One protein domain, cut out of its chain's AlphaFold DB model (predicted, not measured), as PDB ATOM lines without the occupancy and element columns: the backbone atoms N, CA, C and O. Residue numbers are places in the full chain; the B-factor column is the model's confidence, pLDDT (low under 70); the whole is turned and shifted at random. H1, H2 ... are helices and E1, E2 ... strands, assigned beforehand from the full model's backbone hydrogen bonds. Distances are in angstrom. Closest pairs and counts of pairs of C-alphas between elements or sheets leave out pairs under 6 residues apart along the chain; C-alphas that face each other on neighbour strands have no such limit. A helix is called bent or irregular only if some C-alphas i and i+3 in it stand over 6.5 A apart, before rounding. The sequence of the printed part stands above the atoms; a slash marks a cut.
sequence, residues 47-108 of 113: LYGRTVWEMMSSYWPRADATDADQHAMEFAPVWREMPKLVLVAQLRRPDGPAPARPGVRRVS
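This is residues 47 to 108 of the 113 residues of the protein "RibD domain-containing protein" of Kribbella amoyensis (UniProt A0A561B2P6). A small parallel sheet, E1 E2 E3, makes one end of an elongated body; H1 packs on it with residues 50 to 56 and leads away to H2 at the other end, while residues 93 to 100 stick out. The 62 printed residues, with named elements E1, H1, H2, E2, E3 along the chain, are mixed in class. The whole is loose, radius of gyration of the C-alphas 13.2 A, spanning 37 by 21 by 17 A.

E2, residues 84 to 87, is parallel to E1, residues 47 to 49 (N 48 to O 85, 2.9 A), and E3, residues 104 to 107 (N 86 to O 105, 2.8 A), within hydrogen-bond range. H1, residues 50 to 62, is on the sheet, height 10.8 A, along the strands. H2, residues 70 to 81, is not on it, but touches H1's residues 60 to 62 alone, at a steep tilt of 66 degrees, opposite ways; the closest C-alphas, Trp 60 and Ala 76, are 5.6 A apart. E1, H1 H2, E2 form a strand-helix-strand unit, parallel neighbour strands with helices between, its crossover right-handed. O i to N i+4 pairs are within range in 7 of 9 in H1, 6 of 8 in H2.

H1 measures 19.7 A and H2 18.1 A, first to last C-alpha; both are only just irregular, C-alphas 58 and 61 being 6.9 A apart, 74 and 77 6.6 A. E1 begins at C-alpha 47 (285.026, 362.783, 218.327); E3 ends at C-alpha 107 (289.343, 370.121, 224.457).

The printed part has no cut. The link E2 to E3 is long, 16 residues. Residues 92 to 103 and 107 to 108 have pLDDT under 70.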
ATOM      1  N   LEU A  47     285.511 361.737 217.438       94.50
ATOM      2  CA  LEU A  47     285.026 362.783 218.327       94.50
ATOM      3  C   LEU A  47     284.092 362.167 219.365       94.50
ATOM      4  O   LEU A  47     283.100 361.544 219.002       94.50
ATOM      5  N   TYR A  48     284.386 362.378 220.643       94.00
ATOM      6  CA  TYR A  48     283.578 361.862 221.744       94.00
ATOM      7  C   TYR A  48     283.218 362.966 222.738       94.00
ATOM      8  O   TYR A  48     284.000 363.887 222.976       94.00
ATOM      9  N   GLY A  49     282.049 362.846 223.365       92.19
ATOM     10  CA  GLY A  49     281.782 363.497 224.649       92.19
ATOM     11  C   GLY A  49     282.440 362.727 225.801       92.19
ATOM     12  O   GLY A  49     282.921 361.610 225.610       92.19
ATOM     13  N   ARG A  50     282.443 363.299 227.012       90.94
ATOM     14  CA  ARG A  50     283.023 362.661 228.213       90.94
ATOM     15  C   ARG A  50     282.460 361.260 228.482       90.94
ATOM     16  O   ARG A  50     283.240 360.323 228.577       90.94
ATOM     17  N   THR A  51     281.136 361.136 228.580       88.75
ATOM     18  CA  THR A  51     280.456 359.885 228.960       88.75
ATOM     19  C   THR A  51     280.740 358.770 227.958       88.75
ATOM     20  O   THR A  51     281.228 357.706 228.324       88.75
ATOM     21  N   VAL A  52     280.551 359.052 226.665       90.94
ATOM     22  CA  VAL A  52     280.844 358.088 225.594       90.94
ATOM     23  C   VAL A  52     282.330 357.729 225.572       90.94
ATOM     24  O   VAL A  52     282.677 356.570 225.380       90.94
ATOM     25  N   TRP A  53     283.230 358.691 225.803       92.56
ATOM     26  CA  TRP A  53     284.658 358.394 225.898       92.56
ATOM     27  C   TRP A  53     284.967 357.413 227.033       92.56
ATOM     28  O   TRP A  53     285.741 356.482 226.823       92.56
ATOM     29  N   GLU A  54     284.391 357.605 228.219       90.56
ATOM     30  CA  GLU A  54     284.609 356.717 229.365       90.56
ATOM     31  C   GLU A  54     284.181 355.282 229.027       90.56
ATOM     32  O   GLU A  54     285.020 354.385 229.122       90.56
ATOM     33  N   MET A  55     282.974 355.105 228.479       89.44
ATOM     34  CA  MET A  55     282.449 353.814 228.011       89.44
ATOM     35  C   MET A  55     283.320 353.172 226.916       89.44
ATOM     36  O   MET A  55     283.740 352.021 227.016       89.44
ATOM     37  N   MET A  56     283.644 353.918 225.857       91.19
ATOM     38  CA  MET A  56     284.427 353.386 224.737       91.19
ATOM     39  C   MET A  56     285.846 353.021 225.184       91.19
ATOM     40  O   MET A  56     286.407 352.011 224.763       91.19
ATOM     41  N   SER A  57     286.440 353.839 226.053       92.31
ATOM     42  CA  SER A  57     287.818 353.668 226.501       92.31
ATOM     43  C   SER A  57     288.007 352.603 227.581       92.31
ATOM     44  O   SER A  57     289.161 352.251 227.846       92.31
ATOM     45  N   SER A  58     286.928 352.103 228.194       90.00
ATOM     46  CA  SER A  58     286.959 350.915 229.052       90.00
ATOM     47  C   SER A  58     286.872 349.615 228.252       90.00
ATOM     48  O   SER A  58     287.479 348.632 228.663       90.00
ATOM     49  N   TYR A  59     286.175 349.618 227.110       88.81
ATOM     50  CA  TYR A  59     285.947 348.422 226.289       88.81
ATOM     51  C   TYR A  59     287.017 348.222 225.199       88.81
ATOM     52  O   TYR A  59     287.770 347.246 225.210       88.81
ATOM     53  N   TRP A  60     287.157 349.188 224.285       92.31
ATOM     54  CA  TRP A  60     287.923 349.026 223.043       92.31
ATOM     55  C   TRP A  60     289.427 348.753 223.167       92.31
ATOM     56  O   TRP A  60     289.967 348.109 222.267       92.31
ATOM     57  N   PRO A  61     290.153 349.166 224.227       91.69
ATOM     58  CA  PRO A  61     291.574 348.842 224.329       91.69
ATOM     59  C   PRO A  61     291.887 347.343 224.319       91.69
ATOM     60  O   PRO A  61     293.006 346.985 223.958       91.69
ATOM     61  N   ARG A  62     290.934 346.494 224.731       91.31
ATOM     62  CA  ARG A  62     291.090 345.034 224.837       91.31
ATOM     63  C   ARG A  62     289.933 344.257 224.202       91.31
ATOM     64  O   ARG A  62     289.735 343.097 224.540       91.31
ATOM     65  N   ALA A  63     289.157 344.895 223.328       89.50
ATOM     66  CA  ALA A  63     287.976 344.271 222.733       89.50
ATOM     67  C   ALA A  63     288.318 343.094 221.797       89.50
ATOM     68  O   ALA A  63     287.472 342.248 221.564       89.50
ATOM     69  N   ASP A  64     289.557 343.012 221.313       90.12
ATOM     70  CA  ASP A  64     290.120 341.922 220.507       90.12
ATOM     71  C   ASP A  64     290.888 340.873 221.341       90.12
ATOM     72  O   ASP A  64     291.771 340.185 220.829       90.12
ATOM     73  N   ALA A  65     290.600 340.767 222.642       89.06
ATOM     74  CA  ALA A  65     291.125 339.694 223.488       89.06
ATOM     75  C   ALA A  65     290.448 338.335 223.183       89.06
ATOM     76  O   ALA A  65     289.625 338.220 222.279       89.06
ATOM     77  N   THR A  66     290.822 337.281 223.916       74.06
ATOM     78  CA  THR A  66     290.269 335.925 223.738       74.06
ATOM     79  C   THR A  66     288.733 335.932 223.743       74.06
ATOM     80  O   THR A  66     288.135 336.581 224.596       74.06
ATOM     81  N   ASP A  67     288.128 335.208 222.795       79.50
ATOM     82  CA  ASP A  67     286.678 335.098 222.540       79.50
ATOM     83  C   ASP A  67     285.984 336.349 221.955       79.50
ATOM     84  O   ASP A  67     284.761 336.472 222.013       79.50
ATOM     85  N   ALA A  68     286.741 337.265 221.342       83.06
ATOM     86  CA  ALA A  68     286.185 338.393 220.596       83.06
ATOM     87  C   ALA A  68     285.440 337.963 219.319       83.06
ATOM     88  O   ALA A  68     285.862 337.049 218.605       83.06
ATOM     89  N   ASP A  69     284.362 338.677 218.989       86.50
ATOM     90  CA  ASP A  69     283.720 338.549 217.682       86.50
ATOM     91  C   ASP A  69     284.582 339.166 216.561       86.50
ATOM     92  O   ASP A  69     285.517 339.938 216.798       86.50
ATOM     93  N   GLN A  70     284.257 338.828 215.309       87.44
ATOM     94  CA  GLN A  70     285.006 339.301 214.144       87.44
ATOM     95  C   GLN A  70     285.044 340.836 214.052       87.44
ATOM     96  O   GLN A  70     286.076 341.407 213.699       87.44
ATOM     97  N   HIS A  71     283.949 341.520 214.396       87.50
ATOM     98  CA  HIS A  71     283.893 342.978 214.338       87.50
ATOM     99  C   HIS A  71     284.853 343.608 215.352       87.50
ATOM    100  O   HIS A  71     285.573 344.552 215.019       87.50
ATOM    101  N   ALA A  72     284.909 343.071 216.567       89.12
ATOM    102  CA  ALA A  72     285.813 343.530 217.603       89.12
ATOM    103  C   ALA A  72     287.282 343.294 217.222       89.12
ATOM    104  O   ALA A  72     288.101 344.201 217.395       89.12
ATOM    105  N   MET A  73     287.600 342.135 216.633       90.94
ATOM    106  CA  MET A  73     288.944 341.828 216.126       90.94
ATOM    107  C   MET A  73     289.412 342.812 215.044       90.94
ATOM    108  O   MET A  73     290.575 343.215 215.038       90.94
ATOM    109  N   GLU A  74     288.519 343.221 214.143       90.94
ATOM    110  CA  GLU A  74     288.845 344.150 213.055       90.94
ATOM    111  C   GLU A  74     288.877 345.612 213.524       90.94
ATOM    112  O   GLU A  74     289.761 346.382 213.144       90.94
ATOM    113  N   PHE A  75     287.928 346.018 214.370       92.12
ATOM    114  CA  PHE A  75     287.764 347.418 214.754       92.12
ATOM    115  C   PHE A  75     288.667 347.847 215.912       92.12
ATOM    116  O   PHE A  75     289.097 349.001 215.937       92.12
ATOM    117  N   ALA A  76     288.993 346.971 216.868       93.75
ATOM    118  CA  ALA A  76     289.783 347.366 218.036       93.75
ATOM    119  C   ALA A  76     291.186 347.913 217.687       93.75
ATOM    120  O   ALA A  76     291.557 348.950 218.250       93.75
ATOM    121  N   PRO A  77     291.959 347.328 216.744       93.56
ATOM    122  CA  PRO A  77     293.231 347.904 216.303       93.56
ATOM    123  C   PRO A  77     293.063 349.299 215.695       93.56
ATOM    124  O   PRO A  77     293.733 350.242 216.122       93.56
ATOM    125  N   VAL A  78     292.097 349.457 214.785       94.31
ATOM    126  CA  VAL A  78     291.776 350.744 214.145       94.31
ATOM    127  C   VAL A  78     291.366 351.773 215.194       94.31
ATOM    128  O   VAL A  78     291.833 352.915 215.192       94.31
ATOM    129  N   TRP A  79     290.535 351.365 216.155       94.81
ATOM    130  CA  TRP A  79     290.158 352.215 217.266       94.81
ATOM    131  C   TRP A  79     291.359 352.561 218.136       94.81
ATOM    132  O   TRP A  79     291.411 353.684 218.603       94.81
ATOM    133  N   ARG A  80     292.352 351.709 218.372       93.56
ATOM    134  CA  ARG A  80     293.530 352.124 219.158       93.56
ATOM    135  C   ARG A  80     294.379 353.168 218.431       93.56
ATOM    136  O   ARG A  80     294.848 354.104 219.077       93.56
ATOM    137  N   GLU A  81     294.535 353.040 217.119       93.25
ATOM    138  CA  GLU A  81     295.406 353.904 216.312       93.25
ATOM    139  C   GLU A  81     294.781 355.259 215.960       93.25
ATOM    140  O   GLU A  81     295.466 356.285 215.960       93.25
ATOM    141  N   MET A  82     293.474 355.286 215.680       94.25
ATOM    142  CA  MET A  82     292.779 356.495 215.241       94.25
ATOM    143  C   MET A  82     292.953 357.629 216.269       94.25
ATOM    144  O   MET A  82     292.697 357.416 217.455       94.25
ATOM    145  N   PRO A  83     293.307 358.864 215.886       94.75
ATOM    146  CA  PRO A  83     293.322 359.978 216.829       94.75
ATOM    147  C   PRO A  83     291.944 360.191 217.476       94.75
ATOM    148  O   PRO A  83     290.909 360.019 216.828       94.75
ATOM    149  N   LYS A  84     291.912 360.596 218.751       93.38
ATOM    150  CA  LYS A  84     290.673 360.924 219.473       93.38
ATOM    151  C   LYS A  84     290.662 362.364 219.958       93.38
ATOM    152  O   LYS A  84     291.644 362.862 220.513       93.38
ATOM    153  N   LEU A  85     289.512 363.005 219.816       93.94
ATOM    154  CA  LEU A  85     289.186 364.289 220.414       93.94
ATOM    155  C   LEU A  85     288.022 364.096 221.387       93.94
ATOM    156  O   LEU A  85     286.955 363.636 220.993       93.94
ATOM    157  N   VAL A  86     288.227 364.449 222.652       92.94
ATOM    158  CA  VAL A  86     287.197 364.371 223.692       92.94
ATOM    159  C   VAL A  86     286.779 365.782 224.074       92.94
ATOM    160  O   VAL A  86     287.582 366.551 224.611       92.94
ATOM    161  N   LEU A  87     285.524 366.119 223.792       91.00
ATOM    162  CA  LEU A  87     284.927 367.393 224.159       91.00
ATOM    163  C   LEU A  87     284.403 367.323 225.590       91.00
ATOM    164  O   LEU A  87     283.624 366.438 225.953       91.00
ATOM    165  N   VAL A  88     284.839 368.273 226.412       85.44
ATOM    166  CA  VAL A  88     284.429 368.380 227.814       85.44
ATOM    167  C   VAL A  88     284.030 369.811 228.137       85.44
ATOM    168  O   VAL A  88     284.760 370.743 227.818       85.44
ATOM    169  N   ALA A  89     282.899 370.000 228.822       81.88
ATOM    170  CA  ALA A  89     282.449 371.334 229.235       81.88
ATOM    171  C   ALA A  89     283.503 372.065 230.085       81.88
ATOM    172  O   ALA A  89     283.728 373.258 229.916       81.88
ATOM    173  N   GLN A  90     284.203 371.323 230.948       76.75
ATOM    174  CA  GLN A  90     285.272 371.841 231.794       76.75
ATOM    175  C   GLN A  90     286.517 370.954 231.706       76.75
ATOM    176  O   GLN A  90     286.462 369.735 231.927       76.75
ATOM    177  N   LEU A  91     287.651 371.586 231.410       70.25
ATOM    178  CA  LEU A  91     288.983 371.007 231.513       70.25
ATOM    179  C   LEU A  91     289.358 370.956 232.993       70.25
ATOM    180  O   LEU A  91     289.882 371.912 233.557       70.25
ATOM    181  N   ARG A  92     289.083 369.825 233.643       63.28
ATOM    182  CA  ARG A  92     289.631 369.572 234.974       63.28
ATOM    183  C   ARG A  92     291.115 369.266 234.798       63.28
ATOM    184  O   ARG A  92     291.466 368.246 234.197       63.28
ATOM    185  N   ARG A  93     291.976 370.175 235.257       51.75
ATOM    186  CA  ARG A  93     293.414 369.915 235.351       51.75
ATOM    187  C   ARG A  93     293.574 368.738 236.322       51.75
ATOM    188  O   ARG A  93     292.978 368.795 237.395       51.75
ATOM    189  N   PRO A  94     294.241 367.641 235.943       51.94
ATOM    190  CA  PRO A  94     294.473 366.570 236.894       51.94
ATOM    191  C   PRO A  94     295.376 367.095 238.013       51.94
ATOM    192  O   PRO A  94     296.372 367.767 237.739       51.94
ATOM    193  N   ASP A  95     295.023 366.789 239.259       41.12
ATOM    194  CA  ASP A  95     295.919 366.940 240.403       41.12
ATOM    195  C   ASP A  95     296.964 365.815 240.308       41.12
ATOM    196  O   ASP A  95     296.786 364.724 240.844       41.12
ATOM    197  N   GLY A  96     298.004 366.034 239.498       52.88
ATOM    198  CA  GLY A  96     299.060 365.057 239.210       52.88
ATOM    199  C   GLY A  96     299.290 364.815 237.710       52.88
ATOM    200  O   GLY A  96     298.538 365.316 236.868       52.88
ATOM    201  N   PRO A  97     300.350 364.072 237.335       47.66
ATOM    202  CA  PRO A  97     300.636 363.781 235.935       47.66
ATOM    203  C   PRO A  97     299.481 362.984 235.319       47.66
ATOM    204  O   PRO A  97     299.115 361.910 235.792       47.66
ATOM    205  N   ALA A  98     298.884 363.527 234.254       51.69
ATOM    206  CA  ALA A  98     297.852 362.833 233.496       51.69
ATOM    207  C   ALA A  98     298.428 361.521 232.934       51.69
ATOM    208  O   ALA A  98     299.543 361.551 232.405       51.69
ATOM    209  N   PRO A  99     297.692 360.394 232.951       51.53
ATOM    210  CA  PRO A  99     298.088 359.255 232.140       51.53
ATOM    211  C   PRO A  99     298.061 359.702 230.675       51.53
ATOM    212  O   PRO A  99     296.998 359.958 230.102       51.53
ATOM    213  N   ALA A 100     299.242 359.859 230.084       50.34
ATOM    214  CA  ALA A 100     299.384 360.214 228.686       50.34
ATOM    215  C   ALA A 100     298.936 359.009 227.852       50.34
ATOM    216  O   ALA A 100     299.658 358.022 227.739       50.34
ATOM    217  N   ARG A 101     297.724 359.065 227.288       57.88
ATOM    218  CA  ARG A 101     297.325 358.161 226.205       57.88
ATOM    219  C   ARG A 101     297.693 358.843 224.884       57.88
ATOM    220  O   ARG A 101     297.097 359.883 224.581       57.88
ATOM    221  N   PRO A 102     298.676 358.321 224.127       59.03
ATOM    222  CA  PRO A 102     299.046 358.884 222.834       59.03
ATOM    223  C   PRO A 102     297.809 359.036 221.943       59.03
ATOM    224  O   PRO A 102     296.941 358.169 221.924       59.03
ATOM    225  N   GLY A 103     297.692 360.166 221.244       68.12
ATOM    226  CA  GLY A 103     296.603 360.400 220.290       68.12
ATOM    227  C   GLY A 103     295.258 360.856 220.875       68.12
ATOM    228  O   GLY A 103     294.357 361.147 220.091       68.12
ATOM    229  N   VAL A 104     295.101 360.987 222.202       74.00
ATOM    230  CA  VAL A 104     293.872 361.516 222.830       74.00
ATOM    231  C   VAL A 104     294.061 362.976 223.236       74.00
ATOM    232  O   VAL A 104     294.869 363.291 224.107       74.00
ATOM    233  N   ARG A 105     293.271 363.882 222.655       77.44
ATOM    234  CA  ARG A 105     293.222 365.295 223.062       77.44
ATOM    235  C   ARG A 105     291.909 365.596 223.770       77.44
ATOM    236  O   ARG A 105     290.845 365.298 223.240       77.44
ATOM    237  N   ARG A 106     291.974 366.213 224.952       71.12
ATOM    238  CA  ARG A 106     290.804 366.791 225.630       71.12
ATOM    239  C   ARG A 106     290.722 368.266 225.283       71.12
ATOM    240  O   ARG A 106     291.706 368.979 225.460       71.12
ATOM    241  N   VAL A 107     289.570 368.716 224.805       69.94
ATOM    242  CA  VAL A 107     289.343 370.121 224.457       69.94
ATOM    243  C   VAL A 107     288.066 370.594 225.132       69.94
ATOM    244  O   VAL A 107     287.054 369.892 225.119       69.94
ATOM    245  N   SER A 108     288.118 371.783 225.732       61.22
ATOM    246  CA  SER A 108     286.911 372.482 226.166       61.22
ATOM    247  C   SER A 108     286.479 373.493 225.118       61.22
ATOM    248  O   SER A 108     287.335 374.225 224.624       61.22
TER     249      SER A 108